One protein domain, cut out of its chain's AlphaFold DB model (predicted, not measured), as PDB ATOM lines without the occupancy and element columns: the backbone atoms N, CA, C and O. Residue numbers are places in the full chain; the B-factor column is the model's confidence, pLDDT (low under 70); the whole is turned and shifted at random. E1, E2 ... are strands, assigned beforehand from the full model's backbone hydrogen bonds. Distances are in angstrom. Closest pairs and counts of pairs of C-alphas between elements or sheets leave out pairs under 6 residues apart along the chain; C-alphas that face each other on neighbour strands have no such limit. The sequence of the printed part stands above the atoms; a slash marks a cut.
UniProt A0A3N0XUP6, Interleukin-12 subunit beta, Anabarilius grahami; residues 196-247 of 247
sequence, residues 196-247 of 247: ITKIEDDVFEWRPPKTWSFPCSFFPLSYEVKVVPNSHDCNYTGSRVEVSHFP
ATOM      1  N   ILE A 196     126.993-173.442 105.011       88.62
ATOM      2  CA  ILE A 196     126.882-174.012 103.667       88.62
ATOM      3  C   ILE A 196     128.131-174.850 103.392       88.62
ATOM      4  O   ILE A 196     129.254-174.377 103.572       88.62
ATOM      5  N   THR A 197     127.938-176.084 102.942       88.81
ATOM      6  CA  THR A 197     128.998-177.012 102.541       88.81
ATOM      7  C   THR A 197     128.856-177.356 101.066       88.81
ATOM      8  O   THR A 197     127.801-177.817 100.637       88.81
ATOM      9  N   LYS A 198     129.921-177.151 100.285       87.12
ATOM     10  CA  LYS A 198     129.997-177.623  98.898       87.12
ATOM     11  C   LYS A 198     130.310-179.118  98.911       87.12
ATOM     12  O   LYS A 198     131.329-179.513  99.475       87.12
ATOM     13  N   ILE A 199     129.427-179.922  98.330       88.69
ATOM     14  CA  ILE A 199     129.567-181.383  98.280       88.69
ATOM     15  C   ILE A 199     130.144-181.807  96.927       88.69
ATOM     16  O   ILE A 199     131.069-182.612  96.878       88.69
ATOM     17  N   GLU A 200     129.659-181.194  95.846       86.44
ATOM     18  CA  GLU A 200     130.142-181.366  94.470       86.44
ATOM     19  C   GLU A 200     130.164-180.006  93.762       86.44
ATOM     20  O   GLU A 200     129.790-179.002  94.366       86.44
ATOM     21  N   ASP A 201     130.624-179.947  92.508       83.38
ATOM     22  CA  ASP A 201     130.933-178.685  91.827       83.38
ATOM     23  C   ASP A 201     129.841-177.617  91.946       83.38
ATOM     24  O   ASP A 201     130.110-176.539  92.489       83.38
ATOM     25  N   ASP A 202     128.619-177.964  91.555       83.75
ATOM     26  CA  ASP A 202     127.459-177.070  91.597       83.75
ATOM     27  C   ASP A 202     126.425-177.500  92.656       83.75
ATOM     28  O   ASP A 202     125.270-177.074  92.619       83.75
ATOM     29  N   VAL A 203     126.821-178.346  93.617       87.94
ATOM     30  CA  VAL A 203     125.923-178.891  94.649       87.94
ATOM     31  C   VAL A 203     126.345-178.424  96.035       87.94
ATOM     32  O   VAL A 203     127.428-178.742  96.538       87.94
ATOM     33  N   PHE A 204     125.432-177.706  96.685       89.06
ATOM     34  CA  PHE A 204     125.601-177.162  98.026       89.06
ATOM     35  C   PHE A 204     124.574-177.782  98.974       89.06
ATOM     36  O   PHE A 204     123.394-177.879  98.648       89.06
ATOM     37  N   GLU A 205     125.023-178.173 100.161       91.00
ATOM     38  CA  GLU A 205     124.181-178.650 101.257       91.00
ATOM     39  C   GLU A 205     124.264-177.653 102.420       91.00
ATOM     40  O   GLU A 205     125.320-177.086 102.707       91.00
ATOM     41  N   TRP A 206     123.153-177.444 103.115       91.94
ATOM     42  CA  TRP A 206     123.117-176.749 104.397       91.94
ATOM     43  C   TRP A 206     122.086-177.409 105.306       91.94
ATOM     44  O   TRP A 206     121.221-178.167 104.871       91.94
ATOM     45  N   ARG A 207     122.183-177.122 106.603       90.00
ATOM     46  CA  ARG A 207     121.222-177.586 107.607       90.00
ATOM     47  C   ARG A 207     120.689-176.403 108.406       90.00
ATOM     48  O   ARG A 207     121.398-175.397 108.522       90.00
ATOM     49  N   PRO A 208     119.484-176.524 108.994       90.62
ATOM     50  CA  PRO A 208     119.006-175.557 109.966       90.62
ATOM     51  C   PRO A 208     120.058-175.302 111.056       90.62
ATOM     52  O   PRO A 208     120.761-176.238 111.464       90.62
ATOM     53  N   PRO A 209     120.183-174.058 111.546       93.56
ATOM     54  CA  PRO A 209     121.080-173.755 112.649       93.56
ATOM     55  C   PRO A 209     120.751-174.621 113.864       93.56
ATOM     56  O   PRO A 209     119.587-174.829 114.192       93.56
ATOM     57  N   LYS A 210     121.779-175.083 114.585       92.00
ATOM     58  CA  LYS A 210     121.598-175.917 115.792       92.00
ATOM     59  C   LYS A 210     120.793-175.225 116.895       92.00
ATOM     60  O   LYS A 210     120.288-175.886 117.793       92.00
ATOM     61  N   THR A 211     120.744-173.901 116.855       94.00
ATOM     62  CA  THR A 211     120.014-173.045 117.788       94.00
ATOM     63  C   THR A 211     118.543-172.888 117.424       94.00
ATOM     64  O   THR A 211     117.793-172.382 118.255       94.00
ATOM     65  N   TRP A 212     118.117-173.298 116.226       95.38
ATOM     66  CA  TRP A 212     116.730-173.180 115.786       95.38
ATOM     67  C   TRP A 212     115.804-174.149 116.533       95.38
ATOM     68  O   TRP A 212     116.241-175.167 117.070       95.38
ATOM     69  N   SER A 213     114.511-173.823 116.576       94.69
ATOM     70  CA  SER A 213     113.504-174.661 117.226       94.69
ATOM     71  C   SER A 213     113.392-176.045 116.575       94.69
ATOM     72  O   SER A 213     113.510-176.201 115.361       94.69
ATOM     73  N   PHE A 214     113.108-177.054 117.400       91.62
ATOM     74  CA  PHE A 214     112.940-178.451 116.998       91.62
ATOM     75  C   PHE A 214     111.580-178.972 117.499       91.62
ATOM     76  O   PHE A 214     111.188-178.589 118.602       91.62
ATOM     77  N   PRO A 215     110.872-179.850 116.757       93.44
ATOM     78  CA  PRO A 215     111.265-180.494 115.497       93.44
ATOM     79  C   PRO A 215     111.155-179.590 114.265       93.44
ATOM     80  O   PRO A 215     110.239-178.779 114.157       93.44
ATOM     81  N   CYS A 216     112.049-179.787 113.289       88.25
ATOM     82  CA  CYS A 216     112.061-179.015 112.035       88.25
ATOM     83  C   CYS A 216     110.782-179.198 111.201       88.25
ATOM     84  O   CYS A 216     110.453-178.341 110.393       88.25
ATOM     85  N   SER A 217     110.045-180.296 111.405       91.12
ATOM     86  CA  SER A 217     108.739-180.514 110.774       91.12
ATOM     87  C   SER A 217     107.665-179.545 111.274       91.12
ATOM     88  O   SER A 217     106.690-179.317 110.570       91.12
ATOM     89  N   PHE A 218     107.822-179.009 112.488       93.12
ATOM     90  CA  PHE A 218     106.912-178.022 113.069       93.12
ATOM     91  C   PHE A 218     107.440-176.592 112.918       93.12
ATOM     92  O   PHE A 218     106.660-175.673 112.701       93.12
ATOM     93  N   PHE A 219     108.762-176.407 112.989       94.19
ATOM     94  CA  PHE A 219     109.426-175.114 112.794       94.19
ATOM     95  C   PHE A 219     110.224-175.099 111.481       94.19
ATOM     96  O   PHE A 219     111.461-175.063 111.530       94.19
ATOM     97  N   PRO A 220     109.563-175.169 110.312       93.75
ATOM     98  CA  PRO A 220     110.261-175.156 109.037       93.75
ATOM     99  C   PRO A 220     110.957-173.808 108.821       93.75
ATOM    100  O   PRO A 220     110.498-172.764 109.288       93.75
ATOM    101  N   LEU A 221     112.074-173.848 108.102       93.00
ATOM    102  CA  LEU A 221     112.755-172.665 107.598       93.00
ATOM    103  C   LEU A 221     112.704-172.704 106.084       93.00
ATOM    104  O   LEU A 221     113.065-173.718 105.495       93.00
ATOM    105  N   SER A 222     112.349-171.571 105.497       90.75
ATOM    106  CA  SER A 222     112.539-171.322 104.075       90.75
ATOM    107  C   SER A 222     113.856-170.587 103.857       90.75
ATOM    108  O   SER A 222     114.336-169.850 104.725       90.75
ATOM    109  N   TYR A 223     114.454-170.804 102.694       88.69
ATOM    110  CA  TYR A 223     115.789-170.319 102.378       88.69
ATOM    111  C   TYR A 223     115.776-169.474 101.111       88.69
ATOM    112  O   TYR A 223     115.139-169.816 100.114       88.69
ATOM    113  N   GLU A 224     116.544-168.391 101.140       88.25
ATOM    114  CA  GLU A 224     116.878-167.594  99.966       88.25
ATOM    115  C   GLU A 224     118.355-167.827  99.636       88.25
ATOM    116  O   GLU A 224     119.230-167.650 100.488       88.25
ATOM    117  N   VAL A 225     118.635-168.257  98.406       86.81
ATOM    118  CA  VAL A 225     119.991-168.549  97.933       86.81
ATOM    119  C   VAL A 225     120.378-167.519  96.890       86.81
ATOM    120  O   VAL A 225     119.672-167.334  95.898       86.81
ATOM    121  N   LYS A 226     121.528-166.877  97.108       87.12
ATOM    122  CA  LYS A 226     122.082-165.846  96.235       87.12
ATOM    123  C   LYS A 226     123.492-166.219  95.793       87.12
ATOM    124  O   LYS A 226     124.380-166.366  96.633       87.12
ATOM    125  N   VAL A 227     123.712-166.315  94.484       84.44
ATOM    126  CA  VAL A 227     125.044-166.543  93.902       84.44
ATOM    127  C   VAL A 227     125.662-165.198  93.534       84.44
ATOM    128  O   VAL A 227     125.055-164.399  92.821       84.44
ATOM    129  N   VAL A 228     126.870-164.932  94.037       86.06
ATOM    130  CA  VAL A 228     127.620-163.696  93.766       86.06
ATOM    131  C   VAL A 228     129.020-164.011  93.229       86.06
ATOM    132  O   VAL A 228     129.625-165.003  93.640       86.06
ATOM    133  N   PRO A 229     129.580-163.184  92.322       83.19
ATOM    134  CA  PRO A 229     130.963-163.341  91.881       83.19
ATOM    135  C   PRO A 229     131.942-163.214  93.053       83.19
ATOM    136  O   PRO A 229     131.798-162.312  93.873       83.19
ATOM    137  N   ASN A 230     132.998-164.031  93.070       80.25
ATOM    138  CA  ASN A 230     133.996-164.064  94.153       80.25
ATOM    139  C   ASN A 230     134.656-162.698  94.457       80.25
ATOM    140  O   ASN A 230     135.157-162.468  95.550       80.25
ATOM    141  N   SER A 231     134.674-161.776  93.492       84.00
ATOM    142  CA  SER A 231     135.239-160.432  93.665       84.00
ATOM    143  C   SER A 231     134.316-159.435  94.377       84.00
ATOM    144  O   SER A 231     134.702-158.279  94.538       84.00
ATOM    145  N   HIS A 232     133.107-159.842  94.766       80.88
ATOM    146  CA  HIS A 232     132.089-158.955  95.318       80.88
ATOM    147  C   HIS A 232     131.533-159.475  96.647       80.88
ATOM    148  O   HIS A 232     131.483-160.674  96.900       80.88
ATOM    149  N   ASP A 233     131.091-158.544  97.492       81.12
ATOM    150  CA  ASP A 233     130.413-158.862  98.747       81.12
ATOM    151  C   ASP A 233     129.013-159.462  98.500       81.12
ATOM    152  O   ASP A 233     128.381-159.232  97.464       81.12
ATOM    153  N   CYS A 234     128.483-160.174  99.495       76.38
ATOM    154  CA  CYS A 234     127.155-160.790  99.489       76.38
ATOM    155  C   CYS A 234     126.024-159.772  99.242       76.38
ATOM    156  O   CYS A 234     124.945-160.133  98.767       76.38
ATOM    157  N   ASN A 235     126.269-158.484  99.502       79.44
ATOM    158  CA  ASN A 235     125.325-157.395  99.251       79.44
ATOM    159  C   ASN A 235     125.295-156.905  97.789       79.44
ATOM    160  O   ASN A 235     124.490-156.041  97.459       79.44
ATOM    161  N   TYR A 236     126.124-157.446  96.890       82.19
ATOM    162  CA  TYR A 236     126.173-157.028  95.485       82.19
ATOM    163  C   TYR A 236     124.865-157.307  94.729       82.19
ATOM    164  O   TYR A 236     124.274-158.372  94.885       82.19
ATOM    165  N   THR A 237     124.415-156.368  93.895       79.06
ATOM    166  CA  THR A 237     123.132-156.421  93.159       79.06
ATOM    167  C   THR A 237     123.297-156.234  91.643       79.06
ATOM    168  O   THR A 237     122.392-155.755  90.965       79.06
ATOM    169  N   GLY A 238     124.462-156.581  91.086       77.69
ATOM    170  CA  GLY A 238     124.708-156.457  89.646       77.69
ATOM    171  C   GLY A 238     124.073-157.560  88.796       77.69
ATOM    172  O   GLY A 238     123.491-158.519  89.291       77.69
ATOM    173  N   SER A 239     124.253-157.458  87.481       66.19
ATOM    174  CA  SER A 239     123.614-158.304  86.459       66.19
ATOM    175  C   SER A 239     124.047-159.780  86.430       66.19
ATOM    176  O   SER A 239     123.567-160.528  85.586       66.19
ATOM    177  N   ARG A 240     124.939-160.215  87.330       68.81
ATOM    178  CA  ARG A 240     125.405-161.612  87.470       68.81
ATOM    179  C   ARG A 240     124.964-162.264  88.786       68.81
ATOM    180  O   ARG A 240     125.631-163.171  89.271       68.81
ATOM    181  N   VAL A 241     123.911-161.734  89.398       70.94
ATOM    182  CA  VAL A 241     123.347-162.249  90.645       70.94
ATOM    183  C   VAL A 241     122.143-163.116  90.314       70.94
ATOM    184  O   VAL A 241     121.185-162.634  89.714       70.94
ATOM    185  N   GLU A 242     122.180-164.371  90.746       75.69
ATOM    186  CA  GLU A 242     121.040-165.283  90.667       75.69
ATOM    187  C   GLU A 242     120.451-165.471  92.065       75.69
ATOM    188  O   GLU A 242     121.196-165.709  93.020       75.69
ATOM    189  N   VAL A 243     119.125-165.331  92.187       76.75
ATOM    190  CA  VAL A 243     118.381-165.495  93.445       76.75
ATOM    191  C   VAL A 243     117.341-166.592  93.268       76.75
ATOM    192  O   VAL A 243     116.536-166.547  92.338       76.75
ATOM    193  N   SER A 244     117.339-167.563  94.174       78.00
ATOM    194  CA  SER A 244     116.377-168.667  94.205       78.00
ATOM    195  C   SER A 244     115.761-168.805  95.596       78.00
ATOM    196  O   SER A 244     116.403-168.512  96.603       78.00
ATOM    197  N   HIS A 245     114.493-169.219  95.640       78.62
ATOM    198  CA  HIS A 245     113.711-169.355  96.869       78.62
ATOM    199  C   HIS A 245     113.327-170.820  97.055       78.62
ATOM    200  O   HIS A 245     112.763-171.429  96.143       78.62
ATOM    201  N   PHE A 246     113.612-171.363  98.234       72.88
ATOM    202  CA  PHE A 246     113.299-172.738  98.599       72.88
ATOM    203  C   PHE A 246     112.376-172.747  99.825       72.88
ATOM    204  O   PHE A 246     112.676-172.036 100.789       72.88
ATOM    205  N   PRO A 247     111.257-173.494  99.781       60.28
ATOM    206  CA  PRO A 247     110.345-173.632 100.913       60.28
ATOM    207  C   PRO A 247     111.003-174.329 102.104       60.28
ATOM    208  O   PRO A 247     111.837-175.238 101.884       60.28
TER     209      PRO A 247
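AT A GLANCE: This is residues 196 to 247 of the 247 residues of the protein "Interleukin-12 subunit beta" of Anabarilius grahami (UniProt A0A3N0XUP6). Little regular structure: two separate two-stranded hairpins, E1 with E2 and E3 with E4, are joined by a long loop, residues 207 to 222, that reaches out to one end of the elongated whole. A second loop, residues 228 to 241, makes the other end. The printed part has 52 residues, 19 in four strands, E1 to E4 in chain order, with no named helix: all strand, both sheets antiparallel. It is loose, radius of gyration of the C-alphas 13.7 A, spanning 38 by 23 by 18 A.

IN THESE COORDINATES: E1, residues 196 to 200, begins at C-alpha 196 (126.882, -174.012, 103.667) and is 12.2 A long. E2, residues 203 to 206, measures 10.4 A, E3, residues 223 to 227, 13.1 A. E4, residues 242 to 246, 13.4 A, ends at C-alpha 246 (113.299, -172.738, 98.599).

HOW THE PARTS SIT: E1 and E2 form an antiparallel hairpin at 150 degrees; N 197 and O 205 are within hydrogen-bond range, 2.8 A. E3 and E4 form another at 162 degrees, with N 225 and O 244 at 2.9 A. E2 and E3 are apart.

THE WHOLE: The C-alphas farthest apart, Phe 218 and Ser 231, are 38.6 A apart. The printed part has no cut. Residues 239, 240 and 247 have pLDDT under 70.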